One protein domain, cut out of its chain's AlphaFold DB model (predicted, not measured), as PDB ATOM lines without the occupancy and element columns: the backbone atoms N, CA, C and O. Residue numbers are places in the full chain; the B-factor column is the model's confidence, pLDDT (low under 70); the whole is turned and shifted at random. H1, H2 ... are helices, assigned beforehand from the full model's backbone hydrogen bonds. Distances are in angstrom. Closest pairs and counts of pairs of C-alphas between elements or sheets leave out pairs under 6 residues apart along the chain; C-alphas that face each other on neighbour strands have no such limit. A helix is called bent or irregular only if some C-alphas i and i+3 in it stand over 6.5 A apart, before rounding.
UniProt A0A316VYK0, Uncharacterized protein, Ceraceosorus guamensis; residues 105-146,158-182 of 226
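This is residues 105 to 146 and 158 to 182 of the 226 residues of an uncharacterized protein of Ceraceosorus guamensis (UniProt A0A316VYK0). What is the picture? The longest helix, H4, has H2 and H3 packed on it, apart from each other, and the very short H1 near H3. What is printed? The printed part has 67 residues with four named helices, H1 to H4 in order, and is compact and all helix: radius of gyration of the C-alphas 11.3 A, spans 33 by 26 by 18 A.

Where are the first helices? H1 is residues 105 to 108, from C-alpha 105 at (3.629, 130.422, 53.033); H2 is 116 to 124, 12.4 A; H3 is 131 to 142, 17.1 A. And the last? H4, residues 165 to 182, 23.8 A from first to last C-alpha, is irregular, C-alphas 178 and 181 being 8.5 A apart, and ends with C-alpha 182 at (-14.905, 129.097, 63.018).

What touches H4? H2 touches its residues 166 to 171 alone, closest C-alphas Pro 116 and Thr 167, 5.0 A; H3 touches it, closest C-alphas Val 134 and Leu 171, 6.2 A. How do they run? H2 runs the same way at 36 degrees, H3 opposite ways at 37 degrees, both only just steep. Are the backbones whole? Every O i to N i+4 pair is within hydrogen-bond range in H2 and H3, 12 of 14 in H4.

Is there a cut? Residues 147 to 157 are not printed; C-alphas 146 and 158 are 11.0 A apart. Where is confidence low? Residues 135 to 146 are among the 26 under 70.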
ATOM      1  N   PHE A 105       3.488 129.239  53.884       77.12
ATOM      2  CA  PHE A 105       3.629 130.422  53.033       77.12
ATOM      3  C   PHE A 105       4.828 130.272  52.088       77.12
ATOM      4  O   PHE A 105       4.715 130.533  50.886       77.12
ATOM      5  N   GLU A 106       5.946 129.777  52.615       79.50
ATOM      6  CA  GLU A 106       7.172 129.517  51.853       79.50
ATOM      7  C   GLU A 106       7.047 128.315  50.912       79.50
ATOM      8  O   GLU A 106       7.614 128.300  49.816       79.50
ATOM      9  N   SER A 107       6.243 127.320  51.284       84.62
ATOM     10  CA  SER A 107       5.961 126.163  50.431       84.62
ATOM     11  C   SER A 107       5.099 126.533  49.221       84.62
ATOM     12  O   SER A 107       5.344 126.059  48.112       84.62
ATOM     13  N   ILE A 108       4.121 127.429  49.393       77.38
ATOM     14  CA  ILE A 108       3.212 127.880  48.323       77.38
ATOM     15  C   ILE A 108       3.943 128.665  47.227       77.38
ATOM     16  O   ILE A 108       3.525 128.632  46.069       77.38
ATOM     17  N   LYS A 109       5.078 129.304  47.542       75.19
ATOM     18  CA  LYS A 109       5.965 129.909  46.528       75.19
ATOM     19  C   LYS A 109       6.510 128.876  45.531       75.19
ATOM     20  O   LYS A 109       6.962 129.245  44.450       75.19
ATOM     21  N   ARG A 110       6.459 127.583  45.875       78.00
ATOM     22  CA  ARG A 110       6.973 126.453  45.091       78.00
ATOM     23  C   ARG A 110       5.832 125.483  44.726       78.00
ATOM     24  O   ARG A 110       5.874 124.319  45.119       78.00
ATOM     25  N   PRO A 111       4.825 125.898  43.930       74.12
ATOM     26  CA  PRO A 111       3.567 125.155  43.763       74.12
ATOM     27  C   PRO A 111       3.733 123.748  43.168       74.12
ATOM     28  O   PRO A 111       2.953 122.857  43.475       74.12
ATOM     29  N   ARG A 112       4.772 123.511  42.354       79.50
ATOM     30  CA  ARG A 112       5.081 122.176  41.800       79.50
ATOM     31  C   ARG A 112       5.632 121.194  42.831       79.50
ATOM     32  O   ARG A 112       5.605 119.994  42.592       79.50
ATOM     33  N   LEU A 113       6.175 121.714  43.927       82.44
ATOM     34  CA  LEU A 113       6.721 120.938  45.034       82.44
ATOM     35  C   LEU A 113       5.747 120.884  46.212       82.44
ATOM     36  O   LEU A 113       6.076 120.263  47.213       82.44
ATOM     37  N   LEU A 114       4.584 121.533  46.120       86.62
ATOM     38  CA  LEU A 114       3.549 121.483  47.143       86.62
ATOM     39  C   LEU A 114       2.439 120.527  46.700       86.62
ATOM     40  O   LEU A 114       1.570 120.870  45.895       86.62
ATOM     41  N   ASP A 115       2.477 119.323  47.251       87.50
ATOM     42  CA  ASP A 115       1.491 118.271  47.029       87.50
ATOM     43  C   ASP A 115       0.743 117.928  48.339       87.50
ATOM     44  O   ASP A 115       1.162 118.352  49.425       87.50
ATOM     45  N   PRO A 116      -0.381 117.187  48.268       89.00
ATOM     46  CA  PRO A 116      -1.158 116.808  49.449       89.00
ATOM     47  C   PRO A 116      -0.362 116.060  50.527       89.00
ATOM     48  O   PRO A 116      -0.623 116.240  51.718       89.00
ATOM     49  N   TRP A 117       0.608 115.236  50.135       90.94
ATOM     50  CA  TRP A 117       1.399 114.445  51.075       90.94
ATOM     51  C   TRP A 117       2.391 115.318  51.829       90.94
ATOM     52  O   TRP A 117       2.516 115.181  53.046       90.94
ATOM     53  N   LEU A 118       3.027 116.270  51.146       93.44
ATOM     54  CA  LEU A 118       3.877 117.258  51.798       93.44
ATOM     55  C   LEU A 118       3.088 118.092  52.816       93.44
ATOM     56  O   LEU A 118       3.570 118.298  53.927       93.44
ATOM     57  N   ILE A 119       1.864 118.520  52.480       90.75
ATOM     58  CA  ILE A 119       0.992 119.238  53.427       90.75
ATOM     59  C   ILE A 119       0.794 118.412  54.695       90.75
ATOM     60  O   ILE A 119       0.969 118.923  55.802       90.75
ATOM     61  N   ARG A 120       0.473 117.126  54.533       90.56
ATOM     62  CA  ARG A 120       0.245 116.239  55.668       90.56
ATOM     63  C   ARG A 120       1.496 116.070  56.525       90.56
ATOM     64  O   ARG A 120       1.409 116.212  57.738       90.56
ATOM     65  N   LYS A 121       2.658 115.857  55.904       93.75
ATOM     66  CA  LYS A 121       3.944 115.735  56.607       93.75
ATOM     67  C   LYS A 121       4.303 116.992  57.393       93.75
ATOM     68  O   LYS A 121       4.778 116.880  58.517       93.75
ATOM     69  N   LEU A 122       4.056 118.176  56.831       93.62
ATOM     70  CA  LEU A 122       4.275 119.441  57.533       93.62
ATOM     71  C   LEU A 122       3.360 119.551  58.763       93.62
ATOM     72  O   LEU A 122       3.847 119.855  59.851       93.62
ATOM     73  N   LEU A 123       2.064 119.245  58.623       90.44
ATOM     74  CA  LEU A 123       1.112 119.249  59.744       90.44
ATOM     75  C   LEU A 123       1.487 118.239  60.834       90.44
ATOM     76  O   LEU A 123       1.500 118.590  62.012       90.44
ATOM     77  N   ASP A 124       1.818 117.004  60.449       92.19
ATOM     78  CA  ASP A 124       2.201 115.937  61.382       92.19
ATOM     79  C   ASP A 124       3.479 116.302  62.168       92.19
ATOM     80  O   ASP A 124       3.677 115.830  63.286       92.19
ATOM     81  N   ARG A 125       4.327 117.181  61.614       93.38
ATOM     82  CA  ARG A 125       5.547 117.710  62.247       93.38
ATOM     83  C   ARG A 125       5.354 119.061  62.948       93.38
ATOM     84  O   ARG A 125       6.331 119.691  63.342       93.38
ATOM     85  N   GLY A 126       4.111 119.502  63.133       87.75
ATOM     86  CA  GLY A 126       3.781 120.680  63.941       87.75
ATOM     87  C   GLY A 126       3.723 122.006  63.180       87.75
ATOM     88  O   GLY A 126       3.610 123.053  63.818       87.75
ATOM     89  N   ALA A 127       3.759 121.993  61.844       87.00
ATOM     90  CA  ALA A 127       3.487 123.192  61.059       87.00
ATOM     91  C   ALA A 127       2.064 123.706  61.309       87.00
ATOM     92  O   ALA A 127       1.104 122.935  61.398       87.00
ATOM     93  N   VAL A 128       1.909 125.027  61.357       79.81
ATOM     94  CA  VAL A 128       0.624 125.678  61.607       79.81
ATOM     95  C   VAL A 128       0.027 126.138  60.283       79.81
ATOM     96  O   VAL A 128       0.490 127.093  59.663       79.81
ATOM     97  N   LEU A 129      -1.049 125.479  59.854       80.81
ATOM     98  CA  LEU A 129      -1.800 125.908  58.678       80.81
ATOM     99  C   LEU A 129      -2.713 127.080  59.036       80.81
ATOM    100  O   LEU A 129      -3.803 126.873  59.556       80.81
ATOM    101  N   SER A 130      -2.293 128.311  58.755       69.38
ATOM    102  CA  SER A 130      -3.107 129.503  59.023       69.38
ATOM    103  C   SER A 130      -4.425 129.507  58.235       69.38
ATOM    104  O   SER A 130      -4.457 129.244  57.032       69.38
ATOM    105  N   ARG A 131      -5.522 129.898  58.895       65.12
ATOM    106  CA  ARG A 131      -6.834 130.086  58.253       65.12
ATOM    107  C   ARG A 131      -6.779 131.104  57.110       65.12
ATOM    108  O   ARG A 131      -7.331 130.846  56.045       65.12
ATOM    109  N   ALA A 132      -6.098 132.231  57.327       58.41
ATOM    110  CA  ALA A 132      -5.964 133.285  56.320       58.41
ATOM    111  C   ALA A 132      -5.241 132.771  55.067       58.41
ATOM    112  O   ALA A 132      -5.600 133.115  53.945       58.41
ATOM    113  N   LEU A 133      -4.269 131.874  55.260       66.88
ATOM    114  CA  LEU A 133      -3.527 131.257  54.170       66.88
ATOM    115  C   LEU A 133      -4.414 130.354  53.309       66.88
ATOM    116  O   LEU A 133      -4.381 130.455  52.085       66.88
ATOM    117  N   VAL A 134      -5.234 129.506  53.939       72.19
ATOM    118  CA  VAL A 134      -6.197 128.647  53.228       72.19
ATOM    119  C   VAL A 134      -7.153 129.499  52.391       72.19
ATOM    120  O   VAL A 134      -7.376 129.207  51.219       72.19
ATOM    121  N   GLN A 135      -7.676 130.580  52.969       64.00
ATOM    122  CA  GLN A 135      -8.608 131.485  52.293       64.00
ATOM    123  C   GLN A 135      -7.968 132.188  51.092       64.00
ATOM    124  O   GLN A 135      -8.560 132.232  50.013       64.00
ATOM    125  N   GLU A 136      -6.747 132.691  51.252       61.72
ATOM    126  CA  GLU A 136      -6.046 133.401  50.187       61.72
ATOM    127  C   GLU A 136      -5.641 132.454  49.039       61.72
ATOM    128  O   GLU A 136      -5.784 132.807  47.868       61.72
ATOM    129  N   VAL A 137      -5.198 131.224  49.334       69.88
ATOM    130  CA  VAL A 137      -4.892 130.222  48.293       69.88
ATOM    131  C   VAL A 137      -6.129 129.905  47.461       69.88
ATOM    132  O   VAL A 137      -6.034 129.814  46.237       69.88
ATOM    133  N   VAL A 138      -7.294 129.776  48.095       67.19
ATOM    134  CA  VAL A 138      -8.568 129.535  47.402       67.19
ATOM    135  C   VAL A 138      -8.933 130.725  46.520       67.19
ATOM    136  O   VAL A 138      -9.208 130.540  45.332       67.19
ATOM    137  N   ALA A 139      -8.866 131.942  47.066       60.22
ATOM    138  CA  ALA A 139      -9.144 133.168  46.323       60.22
ATOM    139  C   ALA A 139      -8.255 133.272  45.072       60.22
ATOM    140  O   ALA A 139      -8.765 133.429  43.961       60.22
ATOM    141  N   ARG A 140      -6.941 133.065  45.215       62.22
ATOM    142  CA  ARG A 140      -5.976 133.148  44.105       62.22
ATOM    143  C   ARG A 140      -6.047 131.993  43.116       62.22
ATOM    144  O   ARG A 140      -5.841 132.217  41.929       62.22
ATOM    145  N   SER A 141      -6.385 130.788  43.568       64.31
ATOM    146  CA  SER A 141      -6.603 129.636  42.678       64.31
ATOM    147  C   SER A 141      -7.840 129.816  41.793       64.31
ATOM    148  O   SER A 141      -7.948 129.188  40.742       64.31
ATOM    149  N   SER A 142      -8.780 130.666  42.219       53.50
ATOM    150  CA  SER A 142     -10.013 130.987  41.491       53.50
ATOM    151  C   SER A 142      -9.940 132.282  40.670       53.50
ATOM    152  O   SER A 142     -10.829 132.540  39.853       53.50
ATOM    153  N   ALA A 143      -8.896 133.093  40.874       51.34
ATOM    154  CA  ALA A 143      -8.724 134.366  40.192       51.34
ATOM    155  C   ALA A 143      -8.398 134.149  38.700       51.34
ATOM    156  O   ALA A 143      -7.613 133.257  38.364       51.34
ATOM    157  N   PRO A 144      -8.974 134.951  37.782       51.38
ATOM    158  CA  PRO A 144      -8.485 134.993  36.409       51.38
ATOM    159  C   PRO A 144      -7.007 135.407  36.422       51.38
ATOM    160  O   PRO A 144      -6.610 136.239  37.237       51.38
ATOM    161  N   ILE A 145      -6.194 134.803  35.551       54.09
ATOM    162  CA  ILE A 145      -4.785 135.177  35.398       54.09
ATOM    163  C   ILE A 145      -4.768 136.604  34.854       54.09
ATOM    164  O   ILE A 145      -4.984 136.821  33.666       54.09
ATOM    165  N   ASP A 146      -4.591 137.572  35.744       45.53
ATOM    166  CA  ASP A 146      -4.451 138.970  35.378       45.53
ATOM    167  C   ASP A 146      -2.959 139.284  35.253       45.53
ATOM    168  O   ASP A 146      -2.241 139.409  36.249       45.53
ATOM    169  N   ARG A 158       3.464 134.694  41.444       50.66
ATOM    170  CA  ARG A 158       2.936 133.321  41.275       50.66
ATOM    171  C   ARG A 158       2.501 132.665  42.579       50.66
ATOM    172  O   ARG A 158       2.167 131.485  42.612       50.66
ATOM    173  N   TRP A 159       2.507 133.426  43.667       49.72
ATOM    174  CA  TRP A 159       2.122 132.937  44.982       49.72
ATOM    175  C   TRP A 159       0.636 132.545  44.983       49.72
ATOM    176  O   TRP A 159      -0.222 133.358  44.629       49.72
ATOM    177  N   GLY A 160       0.346 131.281  45.310       55.62
ATOM    178  CA  GLY A 160      -1.004 130.706  45.266       55.62
ATOM    179  C   GLY A 160      -1.559 130.465  43.856       55.62
ATOM    180  O   GLY A 160      -2.680 129.983  43.726       55.62
ATOM    181  N   GLN A 161      -0.795 130.766  42.800       61.53
ATOM    182  CA  GLN A 161      -1.181 130.523  41.410       61.53
ATOM    183  C   GLN A 161      -0.605 129.197  40.912       61.53
ATOM    184  O   GLN A 161       0.485 128.782  41.309       61.53
ATOM    185  N   SER A 162      -1.339 128.521  40.024       68.94
ATOM    186  CA  SER A 162      -0.952 127.209  39.477       68.94
ATOM    187  C   SER A 162      -0.733 126.118  40.538       68.94
ATOM    188  O   SER A 162      -0.067 125.118  40.261       68.94
ATOM    189  N   VAL A 163      -1.289 126.292  41.741       73.50
ATOM    190  CA  VAL A 163      -1.337 125.233  42.751       73.50
ATOM    191  C   VAL A 163      -2.211 124.102  42.197       73.50
ATOM    192  O   VAL A 163      -3.322 124.376  41.731       73.50
ATOM    193  N   PRO A 164      -1.743 122.840  42.204       77.12
ATOM    194  CA  PRO A 164      -2.543 121.730  41.705       77.12
ATOM    195  C   PRO A 164      -3.887 121.640  42.434       77.12
ATOM    196  O   PRO A 164      -3.940 121.769  43.655       77.12
ATOM    197  N   THR A 165      -4.975 121.353  41.713       72.75
ATOM    198  CA  THR A 165      -6.326 121.257  42.302       72.75
ATOM    199  C   THR A 165      -6.373 120.299  43.492       72.75
ATOM    200  O   THR A 165      -6.996 120.606  44.504       72.75
ATOM    201  N   ALA A 166      -5.668 119.166  43.411       74.94
ATOM    202  CA  ALA A 166      -5.564 118.207  44.510       74.94
ATOM    203  C   ALA A 166      -4.949 118.830  45.776       74.94
ATOM    204  O   ALA A 166      -5.426 118.584  46.881       74.94
ATOM    205  N   THR A 167      -3.934 119.679  45.617       81.19
ATOM    206  CA  THR A 167      -3.289 120.417  46.709       81.19
ATOM    207  C   THR A 167      -4.238 121.456  47.311       81.19
ATOM    208  O   THR A 167      -4.327 121.560  48.531       81.19
ATOM    209  N   VAL A 168      -4.995 122.187  46.483       75.56
ATOM    210  CA  VAL A 168      -6.007 123.148  46.963       75.56
ATOM    211  C   VAL A 168      -7.086 122.440  47.784       75.56
ATOM    212  O   VAL A 168      -7.427 122.893  48.875       75.56
ATOM    213  N   LEU A 169      -7.587 121.301  47.298       72.38
ATOM    214  CA  LEU A 169      -8.568 120.484  48.016       72.38
ATOM    215  C   LEU A 169      -8.019 119.953  49.344       72.38
ATOM    216  O   LEU A 169      -8.748 119.953  50.331       72.38
ATOM    217  N   ALA A 170      -6.748 119.545  49.388       78.88
ATOM    218  CA  ALA A 170      -6.097 119.094  50.619       78.88
ATOM    219  C   ALA A 170      -5.936 120.227  51.650       78.88
ATOM    220  O   ALA A 170      -6.185 120.026  52.835       78.88
ATOM    221  N   LEU A 171      -5.574 121.438  51.214       80.31
ATOM    222  CA  LEU A 171      -5.512 122.610  52.099       80.31
ATOM    223  C   LEU A 171      -6.894 122.980  52.644       80.31
ATOM    224  O   LEU A 171      -7.024 123.324  53.817       80.31
ATOM    225  N   LEU A 172      -7.924 122.897  51.802       76.81
ATOM    226  CA  LEU A 172      -9.309 123.136  52.196       76.81
ATOM    227  C   LEU A 172      -9.809 122.091  53.193       76.81
ATOM    228  O   LEU A 172     -10.403 122.464  54.200       76.81
ATOM    229  N   SER A 173      -9.573 120.802  52.943       73.69
ATOM    230  CA  SER A 173     -10.029 119.735  53.836       73.69
ATOM    231  C   SER A 173      -9.353 119.819  55.204       73.69
ATOM    232  O   SER A 173     -10.033 119.718  56.227       73.69
ATOM    233  N   GLU A 174      -8.045 120.085  55.243       80.19
ATOM    234  CA  GLU A 174      -7.313 120.308  56.492       80.19
ATOM    235  C   GLU A 174      -7.751 121.606  57.183       80.19
ATOM    236  O   GLU A 174      -7.957 121.618  58.395       80.19
ATOM    237  N   GLY A 175      -7.988 122.680  56.426       71.56
ATOM    238  CA  GLY A 175      -8.529 123.931  56.953       71.56
ATOM    239  C   GLY A 175      -9.909 123.754  57.589       71.56
ATOM    240  O   GLY A 175     -10.132 124.212  58.707       71.56
ATOM    241  N   VAL A 176     -10.820 123.037  56.928       69.56
ATOM    242  CA  VAL A 176     -12.140 122.699  57.481       69.56
ATOM    243  C   VAL A 176     -11.985 121.841  58.728       69.56
ATOM    244  O   VAL A 176     -12.596 122.148  59.742       69.56
ATOM    245  N   ARG A 177     -11.133 120.811  58.712       74.62
ATOM    246  CA  ARG A 177     -10.900 119.961  59.889       74.62
ATOM    247  C   ARG A 177     -10.412 120.759  61.102       74.62
ATOM    248  O   ARG A 177     -10.849 120.488  62.216       74.62
ATOM    249  N   LEU A 178      -9.511 121.719  60.893       70.06
ATOM    250  CA  LEU A 178      -8.916 122.525  61.964       70.06
ATOM    251  C   LEU A 178      -9.828 123.658  62.443       70.06
ATOM    252  O   LEU A 178      -9.783 124.025  63.615       70.06
ATOM    253  N   TYR A 179     -10.646 124.215  61.549       67.81
ATOM    254  CA  TYR A 179     -11.370 125.460  61.795       67.81
ATOM    255  C   TYR A 179     -12.884 125.349  61.612       67.81
ATOM    256  O   TYR A 179     -13.533 126.387  61.581       67.81
ATOM    257  N   ALA A 180     -13.466 124.146  61.513       57.91
ATOM    258  CA  ALA A 180     -14.893 123.920  61.225       57.91
ATOM    259  C   ALA A 180     -15.841 124.798  62.063       57.91
ATOM    260  O   ALA A 180     -16.768 125.392  61.526       57.91
ATOM    261  N   SER A 181     -15.581 124.935  63.366       49.84
ATOM    262  CA  SER A 181     -16.373 125.755  64.296       49.84
ATOM    263  C   SER A 181     -16.256 127.268  64.064       49.84
ATOM    264  O   SER A 181     -17.086 128.036  64.539       49.84
ATOM    265  N   HIS A 182     -15.228 127.702  63.336       48.88
ATOM    266  CA  HIS A 182     -14.905 129.097  63.018       48.88
ATOM    267  C   HIS A 182     -14.884 129.368  61.503       48.88
ATOM    268  O   HIS A 182     -14.453 130.442  61.068       48.88
TER     269      HIS A 182